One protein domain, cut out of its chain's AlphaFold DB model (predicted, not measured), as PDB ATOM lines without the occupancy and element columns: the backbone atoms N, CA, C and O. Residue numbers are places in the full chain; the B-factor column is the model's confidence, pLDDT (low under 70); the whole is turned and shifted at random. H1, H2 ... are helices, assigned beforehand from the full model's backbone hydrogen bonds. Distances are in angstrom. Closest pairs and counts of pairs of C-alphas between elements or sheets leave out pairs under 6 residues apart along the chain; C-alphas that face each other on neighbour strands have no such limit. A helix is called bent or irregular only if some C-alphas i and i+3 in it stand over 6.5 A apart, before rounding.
ATOM      1  N   LYS A   4      20.491   6.939 -18.939       86.75
ATOM      2  CA  LYS A   4      20.036   6.475 -17.624       86.75
ATOM      3  C   LYS A   4      18.605   5.941 -17.675       86.75
ATOM      4  O   LYS A   4      18.310   4.938 -17.044       86.75
ATOM      5  N   GLN A   5      17.737   6.557 -18.477       86.94
ATOM      6  CA  GLN A   5      16.340   6.130 -18.609       86.94
ATOM      7  C   GLN A   5      16.161   4.968 -19.592       86.94
ATOM      8  O   GLN A   5      15.425   4.032 -19.306       86.94
ATOM      9  N   HIS A   6      16.831   5.002 -20.747       87.56
ATOM     10  CA  HIS A   6      16.634   3.966 -21.770       87.56
ATOM     11  C   HIS A   6      17.412   2.680 -21.498       87.56
ATOM     12  O   HIS A   6      16.949   1.598 -21.850       87.56
ATOM     13  N   TYR A   7      18.598   2.798 -20.902       89.25
ATOM     14  CA  TYR A   7      19.518   1.677 -20.724       89.25
ATOM     15  C   TYR A   7      19.809   1.367 -19.256       89.25
ATOM     16  O   TYR A   7      20.587   0.457 -18.990       89.25
ATOM     17  N   HIS A   8      19.200   2.102 -18.316       84.69
ATOM     18  CA  HIS A   8      19.483   1.981 -16.881       84.69
ATOM     19  C   HIS A   8      20.988   2.036 -16.584       84.69
ATOM     20  O   HIS A   8      21.507   1.283 -15.762       84.69
ATOM     21  N   ASP A   9      21.695   2.917 -17.298       89.50
ATOM     22  CA  ASP A   9      23.134   3.090 -17.152       89.50
ATOM     23  C   ASP A   9      23.468   3.564 -15.732       89.50
ATOM     24  O   ASP A   9      23.184   4.699 -15.343       89.50
ATOM     25  N   TRP A  10      24.084   2.666 -14.964       87.12
ATOM     26  CA  TRP A  10      24.433   2.877 -13.564       87.12
ATOM     27  C   TRP A  10      25.498   3.962 -13.366       87.12
ATOM     28  O   TRP A  10      25.597   4.519 -12.274       87.12
ATOM     29  N   ASN A  11      26.298   4.268 -14.393       92.62
ATOM     30  CA  ASN A  11      27.392   5.234 -14.297       92.62
ATOM     31  C   ASN A  11      27.019   6.615 -14.865       92.62
ATOM     32  O   ASN A  11      27.834   7.543 -14.852       92.62
ATOM     33  N   ALA A  12      25.787   6.780 -15.350       93.12
ATOM     34  CA  ALA A  12      25.329   8.016 -15.973       93.12
ATOM     35  C   ALA A  12      25.446   9.231 -15.034       93.12
ATOM     36  O   ALA A  12      25.855  10.307 -15.473       93.12
ATOM     37  N   ASP A  13      25.166   9.068 -13.736       92.56
ATOM     38  CA  ASP A  13      25.301  10.142 -12.746       92.56
ATOM     39  C   ASP A  13      26.745  10.647 -12.620       92.56
ATOM     40  O   ASP A  13      26.976  11.855 -12.524       92.56
ATOM     41  N   TYR A  14      27.736   9.750 -12.643       93.88
ATOM     42  CA  TYR A  14      29.144  10.139 -12.565       93.88
ATOM     43  C   TYR A  14      29.553  10.953 -13.792       93.88
ATOM     44  O   TYR A  14      30.108  12.041 -13.646       93.88
ATOM     45  N   TYR A  15      29.242  10.462 -14.995       94.00
ATOM     46  CA  TYR A  15      29.574  11.164 -16.237       94.00
ATOM     47  C   TYR A  15      28.884  12.521 -16.324       94.00
ATOM     48  O   TYR A  15      29.524  13.511 -16.684       94.00
ATOM     49  N   TYR A  16      27.614  12.599 -15.924       94.00
ATOM     50  CA  TYR A  16      26.902  13.866 -15.859       94.00
ATOM     51  C   TYR A  16      27.648  14.883 -14.985       94.00
ATOM     52  O   TYR A  16      27.984  15.971 -15.455       94.00
ATOM     53  N   ASN A  17      27.979  14.511 -13.745       93.38
ATOM     54  CA  ASN A  17      28.566  15.423 -12.760       93.38
ATOM     55  C   ASN A  17      30.061  15.716 -12.987       93.38
ATOM     56  O   ASN A  17      30.524  16.809 -12.677       93.38
ATOM     57  N   GLN A  18      30.840  14.753 -13.487       94.81
ATOM     58  CA  GLN A  18      32.304  14.870 -13.570       94.81
ATOM     59  C   GLN A  18      32.835  15.143 -14.975       94.81
ATOM     60  O   GLN A  18      33.948  15.655 -15.093       94.81
ATOM     61  N   VAL A  19      32.075  14.811 -16.020       93.69
ATOM     62  CA  VAL A  19      32.527  14.936 -17.415       93.69
ATOM     63  C   VAL A  19      31.725  15.995 -18.162       93.69
ATOM     64  O   VAL A  19      32.317  16.864 -18.790       93.69
ATOM     65  N   HIS A  20      30.394  15.960 -18.083       92.88
ATOM     66  CA  HIS A  20      29.549  16.859 -18.876       92.88
ATOM     67  C   HIS A  20      29.344  18.236 -18.240       92.88
ATOM     68  O   HIS A  20      29.316  19.234 -18.952       92.88
ATOM     69  N   THR A  21      29.213  18.300 -16.913       94.38
ATOM     70  CA  THR A  21      28.894  19.553 -16.199       94.38
ATOM     71  C   THR A  21      30.056  20.128 -15.394       94.38
ATOM     72  O   THR A  21      29.990  21.262 -14.926       94.38
ATOM     73  N   LYS A  22      31.161  19.394 -15.242       93.31
ATOM     74  CA  LYS A  22      32.314  19.870 -14.472       93.31
ATOM     75  C   LYS A  22      32.978  21.056 -15.176       93.31
ATOM     76  O   LYS A  22      33.649  20.881 -16.185       93.31
ATOM     77  N   GLY A  23      32.804  22.256 -14.622       92.38
ATOM     78  CA  GLY A  23      33.314  23.501 -15.215       92.38
ATOM     79  C   GLY A  23      32.462  24.051 -16.366       92.38
ATOM     80  O   GLY A  23      32.873  25.005 -17.022       92.38
ATOM     81  N   HIS A  24      31.280  23.477 -16.597       91.81
ATOM     82  CA  HIS A  24      30.315  23.903 -17.606       91.81
ATOM     83  C   HIS A  24      28.954  24.193 -16.960       91.81
ATOM     84  O   HIS A  24      28.741  23.906 -15.783       91.81
ATOM     85  N   GLY A  25      28.033  24.768 -17.737       92.69
ATOM     86  CA  GLY A  25      26.653  24.955 -17.295       92.69
ATOM     87  C   GLY A  25      25.927  23.619 -17.129       92.69
ATOM     88  O   GLY A  25      26.109  22.696 -17.928       92.69
ATOM     89  N   ARG A  26      25.104  23.525 -16.088       95.38
ATOM     90  CA  ARG A  26      24.194  22.407 -15.831       95.38
ATOM     91  C   ARG A  26      22.954  22.515 -16.716       95.38
ATOM     92  O   ARG A  26      22.667  23.566 -17.289       95.38
ATOM     93  N   ALA A  27      22.181  21.437 -16.821       95.25
ATOM     94  CA  ALA A  27      20.929  21.473 -17.572       95.25
ATOM     95  C   ALA A  27      19.921  22.463 -16.955       95.25
ATOM     96  O   ALA A  27      19.173  23.114 -17.688       95.25
ATOM     97  N   SER A  28      19.954  22.631 -15.629       95.50
ATOM     98  CA  SER A  28      19.157  23.631 -14.905       95.50
ATOM     99  C   SER A  28      19.520  25.089 -15.220       95.50
ATOM    100  O   SER A  28      18.672  25.961 -15.044       95.50
ATOM    101  N   ASP A  29      20.707  25.365 -15.775       95.88
ATOM    102  CA  ASP A  29      21.122  26.721 -16.167       95.88
ATOM    103  C   ASP A  29      20.431  27.208 -17.456       95.88
ATOM    104  O   ASP A  29      20.621  28.344 -17.905       95.88
ATOM    105  N   CYS A  30      19.620  26.360 -18.097       95.38
ATOM    106  CA  CYS A  30      18.886  26.721 -19.299       95.38
ATOM    107  C   CYS A  30      17.880  27.856 -19.035       95.38
ATOM    108  O   CYS A  30      16.823  27.666 -18.437       95.38
ATOM    109  N   ILE A  31      18.143  29.030 -19.614       95.88
ATOM    110  CA  ILE A  31      17.251  30.205 -19.552       95.88
ATOM    111  C   ILE A  31      16.068  30.154 -20.536       95.88
ATOM    112  O   ILE A  31      15.408  31.165 -20.761       95.88
ATOM    113  N   LYS A  32      15.832  29.007 -21.184       95.06
ATOM    114  CA  LYS A  32      14.707  28.792 -22.113       95.06
ATOM    115  C   LYS A  32      14.625  29.816 -23.260       95.06
ATOM    116  O   LYS A  32      13.563  30.310 -23.628       95.06
ATOM    117  N   CYS A  33      15.775  30.153 -23.852       96.12
ATOM    118  CA  CYS A  33      15.839  31.136 -24.943       96.12
ATOM    119  C   CYS A  33      15.374  30.605 -26.317       96.12
ATOM    120  O   CYS A  33      15.249  31.388 -27.260       96.12
ATOM    121  N   GLY A  34      15.201  29.286 -26.473       93.75
ATOM    122  CA  GLY A  34      14.744  28.639 -27.714       93.75
ATOM    123  C   GLY A  34      15.697  28.701 -28.918       93.75
ATOM    124  O   GLY A  34      15.354  28.221 -29.998       93.75
ATOM    125  N   LYS A  35      16.902  29.270 -28.780       95.62
ATOM    126  CA  LYS A  35      17.870  29.372 -29.893       95.62
ATOM    127  C   LYS A  35      18.355  28.003 -30.374       95.62
ATOM    128  O   LYS A  35      18.516  27.805 -31.574       95.62
ATOM    129  N   CYS A  36      18.567  27.073 -29.443       95.69
ATOM    130  CA  CYS A  36      18.993  25.709 -29.743       95.69
ATOM    131  C   CYS A  36      17.969  24.963 -30.609       95.69
ATOM    132  O   CYS A  36      18.353  24.315 -31.576       95.69
ATOM    133  N   GLU A  37      16.676  25.101 -30.310       95.62
ATOM    134  CA  GLU A  37      15.601  24.436 -31.056       95.62
ATOM    135  C   GLU A  37      15.468  24.989 -32.474       95.62
ATOM    136  O   GLU A  37      15.400  24.215 -33.422       95.62
ATOM    137  N   LYS A  38      15.536  26.318 -32.644       95.25
ATOM    138  CA  LYS A  38      15.511  26.953 -33.975       95.25
ATOM    139  C   LYS A  38      16.691  26.541 -34.857       95.25
ATOM    140  O   LYS A  38      16.552  26.491 -36.072       95.25
ATOM    141  N   ALA A  39      17.849  26.288 -34.252       96.56
ATOM    142  CA  ALA A  39      19.039  25.832 -34.962       96.56
ATOM    143  C   ALA A  39      19.025  24.320 -35.244       96.56
ATOM    144  O   ALA A  39      19.846  23.842 -36.025       96.56
ATOM    145  N   CYS A  40      18.138  23.553 -34.601       95.50
ATOM    146  CA  CYS A  40      18.122  22.103 -34.701       95.50
ATOM    147  C   CYS A  40      17.416  21.652 -35.994       95.50
ATOM    148  O   CYS A  40      16.196  21.776 -36.087       95.50
ATOM    149  N   PRO A  41      18.120  21.038 -36.965       96.19
ATOM    150  CA  PRO A  41      17.498  20.579 -38.214       96.19
ATOM    151  C   PRO A  41      16.508  19.422 -38.004       96.19
ATOM    152  O   PRO A  41      15.653  19.171 -38.846       96.19
ATOM    153  N   GLN A  42      16.623  18.712 -36.878       95.06
ATOM    154  CA  GLN A  42      15.732  17.615 -36.495       95.06
ATOM    155  C   GLN A  42      14.513  18.088 -35.687       95.06
ATOM    156  O   GLN A  42      13.710  17.252 -35.286       95.06
ATOM    157  N   HIS A  43      14.373  19.398 -35.437       92.25
ATOM    158  CA  HIS A  43      13.265  19.985 -34.673       92.25
ATOM    159  C   HIS A  43      13.045  19.318 -33.303       92.25
ATOM    160  O   HIS A  43      11.918  19.056 -32.891       92.25
ATOM    161  N   LEU A  44      14.138  19.010 -32.599       94.38
ATOM    162  CA  LEU A  44      14.055  18.396 -31.277       94.38
ATOM    163  C   LEU A  44      13.552  19.408 -30.231       94.38
ATOM    164  O   LEU A  44      13.999  20.560 -30.259       94.38
ATOM    165  N   PRO A  45      12.717  18.984 -29.262       94.50
ATOM    166  CA  PRO A  45      12.268  19.823 -28.149       94.50
ATOM    167  C   PRO A  45      13.364  19.934 -27.074       94.50
ATOM    168  O   PRO A  45      13.262  19.399 -25.970       94.50
ATOM    169  N   ILE A  46      14.485  20.574 -27.415       95.62
ATOM    170  CA  ILE A  46      15.701  20.617 -26.584       95.62
ATOM    171  C   ILE A  46      15.430  21.222 -25.203       95.62
ATOM    172  O   ILE A  46      16.012  20.769 -24.220       95.62
ATOM    173  N   GLN A  47      14.561  22.224 -25.093       95.31
ATOM    174  CA  GLN A  47      14.262  22.862 -23.811       95.31
ATOM    175  C   GLN A  47      13.557  21.902 -22.848       95.31
ATOM    176  O   GLN A  47      13.872  21.884 -21.658       95.31
ATOM    177  N   GLU A  48      12.628  21.093 -23.358       94.94
ATOM    178  CA  GLU A  48      11.937  20.066 -22.575       94.94
ATOM    179  C   GLU A  48      12.911  18.968 -22.152       94.94
ATOM    180  O   GLU A  48      12.990  18.642 -20.968       94.94
ATOM    181  N   LEU A  49      13.750  18.507 -23.084       95.19
ATOM    182  CA  LEU A  49      14.784  17.513 -22.802       95.19
ATOM    183  C   LEU A  49      15.769  17.988 -21.722       95.19
ATOM    184  O   LEU A  49      16.146  17.203 -20.857       95.19
ATOM    185  N   LEU A  50      16.170  19.264 -21.729       95.12
ATOM    186  CA  LEU A  50      17.030  19.827 -20.681       95.12
ATOM    187  C   LEU A  50      16.324  19.869 -19.318       95.12
ATOM    188  O   LEU A  50      16.951  19.550 -18.309       95.12
ATOM    189  N   ASN A  51      15.026  20.191 -19.273       94.44
ATOM    190  CA  ASN A  51      14.259  20.119 -18.025       94.44
ATOM    191  C   ASN A  51      14.205  18.681 -17.482       94.44
ATOM    192  O   ASN A  51      14.316  18.485 -16.273       94.44
ATOM    193  N   ASP A  52      14.043  17.683 -18.351       94.81
ATOM    194  CA  ASP A  52      14.028  16.273 -17.948       94.81
ATOM    195  C   ASP A  52      15.402  15.800 -17.458       94.81
ATOM    196  O   ASP A  52      15.485  15.088 -16.460       94.81
ATOM    197  N   VAL A  53      16.493  16.247 -18.090       94.50
ATOM    198  CA  VAL A  53      17.864  15.986 -17.615       94.50
ATOM    199  C   VAL A  53      18.091  16.606 -16.236       94.50
ATOM    200  O   VAL A  53      18.574  15.921 -15.337       94.50
ATOM    201  N   ALA A  54      17.700  17.867 -16.031       95.06
ATOM    202  CA  ALA A  54      17.809  18.508 -14.722       95.06
ATOM    203  C   ALA A  54      16.997  17.749 -13.655       95.06
ATOM    204  O   ALA A  54      17.480  17.519 -12.547       95.06
ATOM    205  N   ARG A  55      15.786  17.291 -14.009       93.69
ATOM    206  CA  ARG A  55      14.933  16.468 -13.137       93.69
ATOM    207  C   ARG A  55      15.607  15.153 -12.743       93.69
ATOM    208  O   ARG A  55      15.532  14.749 -11.593       93.69
ATOM    209  N   GLU A  56      16.260  14.494 -13.687       93.19
ATOM    210  CA  GLU A  56      16.858  13.175 -13.476       93.19
ATOM    211  C   GLU A  56      18.174  13.225 -12.680       93.19
ATOM    212  O   GLU A  56      18.454  12.331 -11.881       93.19
ATOM    213  N   PHE A  57      19.007  14.244 -12.912       93.44
ATOM    214  CA  PHE A  57      20.392  14.254 -12.426       93.44
ATOM    215  C   PHE A  57      20.696  15.293 -11.341       93.44
ATOM    216  O   PHE A  57      21.761  15.226 -10.724       93.44
ATOM    217  N   GLU A  58      19.812  16.264 -11.101       93.19
ATOM    218  CA  GLU A  58      20.109  17.409 -10.224       93.19
ATOM    219  C   GLU A  58      19.197  17.524  -9.000       93.19
ATOM    220  O   GLU A  58      19.374  18.435  -8.199       93.19
ATOM    221  N   GLN A  59      18.250  16.603  -8.811       79.56
ATOM    222  CA  GLN A  59      17.299  16.616  -7.691       79.56
ATOM    223  C   GLN A  59      17.883  16.113  -6.356       79.56
ATOM    224  O   GLN A  59      17.318  15.219  -5.728       79.56
TER     225      GLN A  59
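This is residues 4 to 59 of the 60 residues of the protein "4Fe-4S dicluster domain-containing protein" of Oscillibacter sp. PC13 (UniProt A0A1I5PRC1). An open frame of helices and loops: the longest helix, H4, makes one long side, the short helix H3 meets its first end at a corner, H2 comes near its last end, and the long link of residues 21 to 34 runs back from H2 to H3 as the other long side. The short helix H1 comes before H2, and residues 6 to 11 and 18 to 25 stick out. The printed part has 56 residues with four named helices, in the order H1, H2, H3, H4, and no named strand; its class is all helix. It is only just compact, close to loose, with a radius of gyration of the C-alphas of 12.2 A, and it spans 32 by 26 by 18 A.

H4, residues 46 to 57, is 16.2 A long, from C-alpha 46 at (15.701, 20.617, -26.584) to C-alpha 57 at (20.392, 14.254, -12.426). H3 is residues 35 to 39, 6.3 A. H2, residues 12 to 20, is 10.2 A long and neither bent nor irregular, but only just: C-alphas 17 and 20 are 6.4 A apart. H1, residues 4 to 7, is 5.7 A long and begins at C-alpha 4 at (20.036, 6.475, -17.624).

H4 and H3 only just touch, with 3 pairs of C-alphas within 8 A, only at the corner by their link; H4 does so with residues 46 to 47 alone, and the closest C-alphas are those of Glu 37 and Ile 46, 5.9 A. H2 and H4 are close but not clearly touching, closest at the C-alphas of Asp 13 and Phe 57, 6.4 A, at a steep tilt of 64 degrees, opposite ways. H1 and H2 are close but not clearly touching, with the C-alphas of Lys 4 and Ala 12 closest at 5.8 A. H1 is only just apart from H4, closest 8.5 A. In H3 and H4 every O i to N i+4 pair is within hydrogen-bond range, in H2 4 of 5; H1 is too short for such a pair, and its 1 pair of O i to N i+3 is not within range.

The C-alphas farthest apart are those of Trp 10 and Lys 38, 32.8 A. The printed part has no cut. The link from H2 to H3 is long, with 14 residues. The mean pLDDT of the printed part is 93.3, and no printed residue is under 70.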